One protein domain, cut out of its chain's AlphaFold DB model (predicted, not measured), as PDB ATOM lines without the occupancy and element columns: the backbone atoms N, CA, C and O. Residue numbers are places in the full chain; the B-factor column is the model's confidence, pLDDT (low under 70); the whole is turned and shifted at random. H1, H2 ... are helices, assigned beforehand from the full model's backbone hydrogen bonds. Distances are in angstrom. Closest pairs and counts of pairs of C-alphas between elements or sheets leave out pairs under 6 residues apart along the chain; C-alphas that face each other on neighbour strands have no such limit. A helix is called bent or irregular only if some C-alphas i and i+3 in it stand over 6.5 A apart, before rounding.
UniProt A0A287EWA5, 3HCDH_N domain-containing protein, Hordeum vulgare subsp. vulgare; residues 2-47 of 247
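What this domain is: This is residues 2 to 47 of the 247 residues of the protein "3HCDH_N domain-containing protein" of Hordeum vulgare subsp. vulgare (UniProt A0A287EWA5). What is the main picture? A short helix, H1, and a longer helix, H2, sit separately along an open, strung-out chain, with the long link of residues 16 to 27 running between them and no packing of one helix on the other. Residues 2 to 7 stick out before H1, and residues 41 to 47 follow H2. What is it built of, and how large is it? The printed part has 46 residues with two named helices, H1 then H2, and no named strand; its class is all helix, though under half of the residues, 19 of 46, are in named elements. It is loose, with a radius of gyration of the C-alphas of 13.2 A, and spans 39 by 26 by 14 A, only just flat.

Where its parts are: Where is the first helix? H1 is residues 10 to 15, from C-alpha 10 at (126.465, 110.331, 131.293). Where is the second? H2 is residues 28 to 40, 18.5 A from first to last C-alpha, ending at C-alpha 40 at (104.683, 117.358, 120.273).

How they stand to each other: How does H1 stand to H2? They are apart, with no C-alpha of the one within 8 A of the other, and a long link of 12 residues joins them. Are the helix backbones complete? In H1 and H2 every O i to N i+4 pair is within hydrogen-bond range, and neither helix is bent.

The domain as a whole: What stands free? Residues 2 to 7 stand free, and so do residues 24 to 30, of which 28 to 30 belong to H2. How far does it reach? The two C-alphas farthest apart, those of Leu 4 and Glu 41, are 39.5 A apart. Is it whole and confident? The printed part has no cut; its mean pLDDT is 92.7, and no printed residue is under 70.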
ATOM      1  N   MET A   2     120.909 103.338 144.129       87.25
ATOM      2  CA  MET A   2     120.337 103.781 145.418       87.25
ATOM      3  C   MET A   2     121.105 103.271 146.652       87.25
ATOM      4  O   MET A   2     121.561 104.061 147.468       87.25
ATOM      5  N   MET A   3     121.381 101.966 146.731       84.00
ATOM      6  CA  MET A   3     122.045 101.358 147.899       84.00
ATOM      7  C   MET A   3     123.502 101.789 148.104       84.00
ATOM      8  O   MET A   3     124.009 101.787 149.221       84.00
ATOM      9  N   LEU A   4     124.203 102.110 147.015       83.12
ATOM     10  CA  LEU A   4     125.622 102.473 147.044       83.12
ATOM     11  C   LEU A   4     125.842 103.985 147.090       83.12
ATOM     12  O   LEU A   4     126.977 104.400 147.306       83.12
ATOM     13  N   SER A   5     124.801 104.783 146.821       86.94
ATOM     14  CA  SER A   5     124.881 106.242 146.661       86.94
ATOM     15  C   SER A   5     126.008 106.694 145.719       86.94
ATOM     16  O   SER A   5     126.567 107.778 145.864       86.94
ATOM     17  N   LYS A   6     126.379 105.844 144.751       88.00
ATOM     18  CA  LYS A   6     127.424 106.150 143.774       88.00
ATOM     19  C   LYS A   6     126.814 106.889 142.586       88.00
ATOM     20  O   LYS A   6     125.849 106.368 142.019       88.00
ATOM     21  N   PRO A   7     127.375 108.044 142.192       91.75
ATOM     22  CA  PRO A   7     126.991 108.688 140.950       91.75
ATOM     23  C   PRO A   7     127.442 107.832 139.762       91.75
ATOM     24  O   PRO A   7     128.459 107.140 139.840       91.75
ATOM     25  N   ILE A   8     126.684 107.907 138.672       93.50
ATOM     26  CA  ILE A   8     127.029 107.312 137.376       93.50
ATOM     27  C   ILE A   8     127.342 108.428 136.380       93.50
ATOM     28  O   ILE A   8     126.887 109.562 136.552       93.50
ATOM     29  N   LYS A   9     128.149 108.124 135.361       92.75
ATOM     30  CA  LYS A   9     128.482 109.088 134.301       92.75
ATOM     31  C   LYS A   9     127.401 109.125 133.221       92.75
ATOM     32  O   LYS A   9     126.542 108.249 133.178       92.75
ATOM     33  N   ALA A  10     127.454 110.135 132.352       92.88
ATOM     34  CA  ALA A  10     126.465 110.331 131.293       92.88
ATOM     35  C   ALA A  10     126.435 109.161 130.296       92.88
ATOM     36  O   ALA A  10     125.358 108.746 129.882       92.88
ATOM     37  N   GLU A  11     127.598 108.602 129.961       92.62
ATOM     38  CA  GLU A  11     127.726 107.488 129.017       92.62
ATOM     39  C   GLU A  11     127.081 106.214 129.580       92.62
ATOM     40  O   GLU A  11     126.203 105.629 128.953       92.62
ATOM     41  N   GLU A  12     127.426 105.855 130.820       92.81
ATOM     42  CA  GLU A  12     126.823 104.724 131.538       92.81
ATOM     43  C   GLU A  12     125.312 104.934 131.742       92.81
ATOM     44  O   GLU A  12     124.519 104.010 131.587       92.81
ATOM     45  N   ALA A  13     124.878 106.163 132.043       93.12
ATOM     46  CA  ALA A  13     123.460 106.489 132.185       93.12
ATOM     47  C   ALA A  13     122.678 106.329 130.872       93.12
ATOM     48  O   ALA A  13     121.498 105.971 130.910       93.12
ATOM     49  N   HIS A  14     123.318 106.578 129.727       93.50
ATOM     50  CA  HIS A  14     122.720 106.375 128.412       93.50
ATOM     51  C   HIS A  14     122.582 104.889 128.071       93.50
ATOM     52  O   HIS A  14     121.498 104.451 127.687       93.50
ATOM     53  N   GLU A  15     123.625 104.091 128.312       92.81
ATOM     54  CA  GLU A  15     123.577 102.627 128.163       92.81
ATOM     55  C   GLU A  15     122.493 102.006 129.057       92.81
ATOM     56  O   GLU A  15     121.704 101.162 128.628       92.81
ATOM     57  N   LEU A  16     122.386 102.495 130.294       90.62
ATOM     58  CA  LEU A  16     121.346 102.104 131.240       90.62
ATOM     59  C   LEU A  16     119.974 102.713 130.923       90.62
ATOM     60  O   LEU A  16     119.035 102.449 131.666       90.62
ATOM     61  N   GLY A  17     119.803 103.494 129.854       90.06
ATOM     62  CA  GLY A  17     118.525 104.101 129.459       90.06
ATOM     63  C   GLY A  17     117.893 105.027 130.503       90.06
ATOM     64  O   GLY A  17     116.676 105.207 130.495       90.06
ATOM     65  N   LEU A  18     118.701 105.575 131.417       91.69
ATOM     66  CA  LEU A  18     118.302 106.660 132.315       91.69
ATOM     67  C   LEU A  18     118.317 108.008 131.578       91.69
ATOM     68  O   LEU A  18     117.544 108.901 131.914       91.69
ATOM     69  N   VAL A  19     119.204 108.143 130.588       93.81
ATOM     70  CA  VAL A  19     119.353 109.326 129.737       93.81
ATOM     71  C   VAL A  19     119.133 108.927 128.278       93.81
ATOM     72  O   VAL A  19     119.803 108.032 127.769       93.81
ATOM     73  N   ASP A  20     118.226 109.610 127.581       91.81
ATOM     74  CA  ASP A  20     117.876 109.258 126.198       91.81
ATOM     75  C   ASP A  20     118.939 109.670 125.161       91.81
ATOM     76  O   ASP A  20     119.033 109.050 124.104       91.81
ATOM     77  N   ALA A  21     119.749 110.698 125.444       92.88
ATOM     78  CA  ALA A  21     120.850 111.136 124.584       92.88
ATOM     79  C   ALA A  21     121.925 111.913 125.359       92.88
ATOM     80  O   ALA A  21     121.620 112.664 126.286       92.88
ATOM     81  N   VAL A  22     123.183 111.774 124.930       94.88
ATOM     82  CA  VAL A  22     124.330 112.531 125.456       94.88
ATOM     83  C   VAL A  22     124.778 113.538 124.404       94.88
ATOM     84  O   VAL A  22     125.075 113.169 123.271       94.88
ATOM     85  N   VAL A  23     124.819 114.816 124.778       94.31
ATOM     86  CA  VAL A  23     125.138 115.934 123.879       94.31
ATOM     87  C   VAL A  23     126.185 116.851 124.500       94.31
ATOM     88  O   VAL A  23     126.444 116.802 125.705       94.31
ATOM     89  N   SER A  24     126.807 117.701 123.679       92.88
ATOM     90  CA  SER A  24     127.775 118.682 124.173       92.88
ATOM     91  C   SER A  24     127.082 119.764 125.021       92.88
ATOM     92  O   SER A  24     125.929 120.115 124.750       92.88
ATOM     93  N   PRO A  25     127.773 120.360 126.015       92.69
ATOM     94  CA  PRO A  25     127.173 121.373 126.889       92.69
ATOM     95  C   PRO A  25     126.574 122.566 126.133       92.69
ATOM     96  O   PRO A  25     125.527 123.079 126.516       92.69
ATOM     97  N   ASN A  26     127.204 122.966 125.024       93.75
ATOM     98  CA  ASN A  26     126.777 124.111 124.217       93.75
ATOM     99  C   ASN A  26     125.467 123.855 123.453       93.75
ATOM    100  O   ASN A  26     124.746 124.803 123.147       93.75
ATOM    101  N   ASN A  27     125.145 122.592 123.161       93.69
ATOM    102  CA  ASN A  27     123.964 122.222 122.378       93.69
ATOM    103  C   ASN A  27     122.807 121.693 123.234       93.69
ATOM    104  O   ASN A  27     121.699 121.551 122.721       93.69
ATOM    105  N   LEU A  28     123.028 121.474 124.535       94.88
ATOM    106  CA  LEU A  28     122.070 120.835 125.442       94.88
ATOM    107  C   LEU A  28     120.659 121.433 125.366       94.88
ATOM    108  O   LEU A  28     119.683 120.704 125.210       94.88
ATOM    109  N   LEU A  29     120.544 122.763 125.442       95.62
ATOM    110  CA  LEU A  29     119.243 123.438 125.398       95.62
ATOM    111  C   LEU A  29     118.583 123.350 124.017       95.62
ATOM    112  O   LEU A  29     117.365 123.201 123.932       95.62
ATOM    113  N   ASN A  30     119.367 123.437 122.942       95.50
ATOM    114  CA  ASN A  30     118.842 123.376 121.578       95.50
ATOM    115  C   ASN A  30     118.309 121.976 121.263       95.50
ATOM    116  O   ASN A  30     117.186 121.843 120.772       95.50
ATOM    117  N   ASP A  31     119.068 120.942 121.622       94.12
ATOM    118  CA  ASP A  31     118.678 119.551 121.412       94.12
ATOM    119  C   ASP A  31     117.494 119.161 122.304       94.12
ATOM    120  O   ASP A  31     116.557 118.530 121.821       94.12
ATOM    121  N   ALA A  32     117.452 119.619 123.562       95.62
ATOM    122  CA  ALA A  32     116.304 119.394 124.443       95.62
ATOM    123  C   ALA A  32     115.015 120.046 123.907       95.62
ATOM    124  O   ALA A  32     113.950 119.427 123.927       95.62
ATOM    125  N   ARG A  33     115.098 121.277 123.377       95.88
ATOM    126  CA  ARG A  33     113.951 121.955 122.745       95.88
ATOM    127  C   ARG A  33     113.469 121.209 121.511       95.88
ATOM    128  O   ARG A  33     112.267 121.014 121.351       95.88
ATOM    129  N   ARG A  34     114.397 120.774 120.657       95.25
ATOM    130  CA  ARG A  34     114.074 119.959 119.484       95.25
ATOM    131  C   ARG A  34     113.405 118.648 119.892       95.25
ATOM    132  O   ARG A  34     112.405 118.279 119.295       95.25
ATOM    133  N   TRP A  35     113.896 117.995 120.942       95.19
ATOM    134  CA  TRP A  35     113.312 116.762 121.464       95.19
ATOM    135  C   TRP A  35     111.877 116.961 121.962       95.19
ATOM    136  O   TRP A  35     111.008 116.132 121.700       95.19
ATOM    137  N   ALA A  36     111.603 118.077 122.643       95.38
ATOM    138  CA  ALA A  36     110.254 118.426 123.080       95.38
ATOM    139  C   ALA A  36     109.306 118.679 121.893       95.38
ATOM    140  O   ALA A  36     108.164 118.215 121.914       95.38
ATOM    141  N   LEU A  37     109.779 119.364 120.844       96.50
ATOM    142  CA  LEU A  37     109.013 119.562 119.608       96.50
ATOM    143  C   LEU A  37     108.762 118.238 118.879       96.50
ATOM    144  O   LEU A  37     107.635 117.990 118.469       96.50
ATOM    145  N   ASP A  38     109.757 117.353 118.799       95.94
ATOM    146  CA  ASP A  38     109.600 116.019 118.210       95.94
ATOM    147  C   ASP A  38     108.525 115.191 118.943       95.94
ATOM    148  O   ASP A  38     107.775 114.453 118.304       95.94
ATOM    149  N   ILE A  39     108.416 115.310 120.272       95.75
ATOM    150  CA  ILE A  39     107.337 114.669 121.044       95.75
ATOM    151  C   ILE A  39     105.980 115.304 120.703       95.75
ATOM    152  O   ILE A  39     105.004 114.588 120.488       95.75
ATOM    153  N   CYS A  40     105.911 116.636 120.619       95.06
ATOM    154  CA  CYS A  40     104.683 117.358 120.273       95.06
ATOM    155  C   CYS A  40     104.182 117.014 118.859       95.06
ATOM    156  O   CYS A  40     102.987 116.836 118.643       95.06
ATOM    157  N   GLU A  41     105.100 116.871 117.905       96.50
ATOM    158  CA  GLU A  41     104.828 116.480 116.519       96.50
ATOM    159  C   GLU A  41     104.628 114.962 116.356       96.50
ATOM    160  O   GLU A  41     104.520 114.468 115.236       96.50
ATOM    161  N   SER A  42     104.580 114.202 117.459       91.81
ATOM    162  CA  SER A  42     104.439 112.737 117.476       91.81
ATOM    163  C   SER A  42     105.534 111.972 116.714       91.81
ATOM    164  O   SER A  42     105.368 110.797 116.394       91.81
ATOM    165  N   LYS A  43     106.688 112.602 116.467       93.69
ATOM    166  CA  LYS A  43     107.890 111.942 115.927       93.69
ATOM    167  C   LYS A  43     108.552 111.041 116.968       93.69
ATOM    168  O   LYS A  43     109.304 110.135 116.612       93.69
ATOM    169  N   ARG A  44     108.294 111.294 118.255       91.12
ATOM    170  CA  ARG A  44     108.795 110.509 119.389       91.12
ATOM    171  C   ARG A  44     107.667 110.194 120.373       91.12
ATOM    172  O   ARG A  44     106.785 111.029 120.569       91.12
ATOM    173  N   PRO A  45     107.696 109.023 121.031       90.56
ATOM    174  CA  PRO A  45     106.687 108.667 122.017       90.56
ATOM    175  C   PRO A  45     106.853 109.487 123.302       90.56
ATOM    176  O   PRO A  45     107.953 109.615 123.840       90.56
ATOM    177  N   TRP A  46     105.740 109.978 123.850       90.31
ATOM    178  CA  TRP A  46     105.719 110.525 125.205       90.31
ATOM    179  C   TRP A  46     105.574 109.388 126.222       90.31
ATOM    180  O   TRP A  46     104.474 108.918 126.510       90.31
ATOM    181  N   VAL A  47     106.696 108.953 126.794       90.00
ATOM    182  CA  VAL A  47     106.721 107.886 127.804       90.00
ATOM    183  C   VAL A  47     106.648 108.479 129.211       90.00
ATOM    184  O   VAL A  47     107.436 109.348 129.578       90.00
TER     185      VAL A  47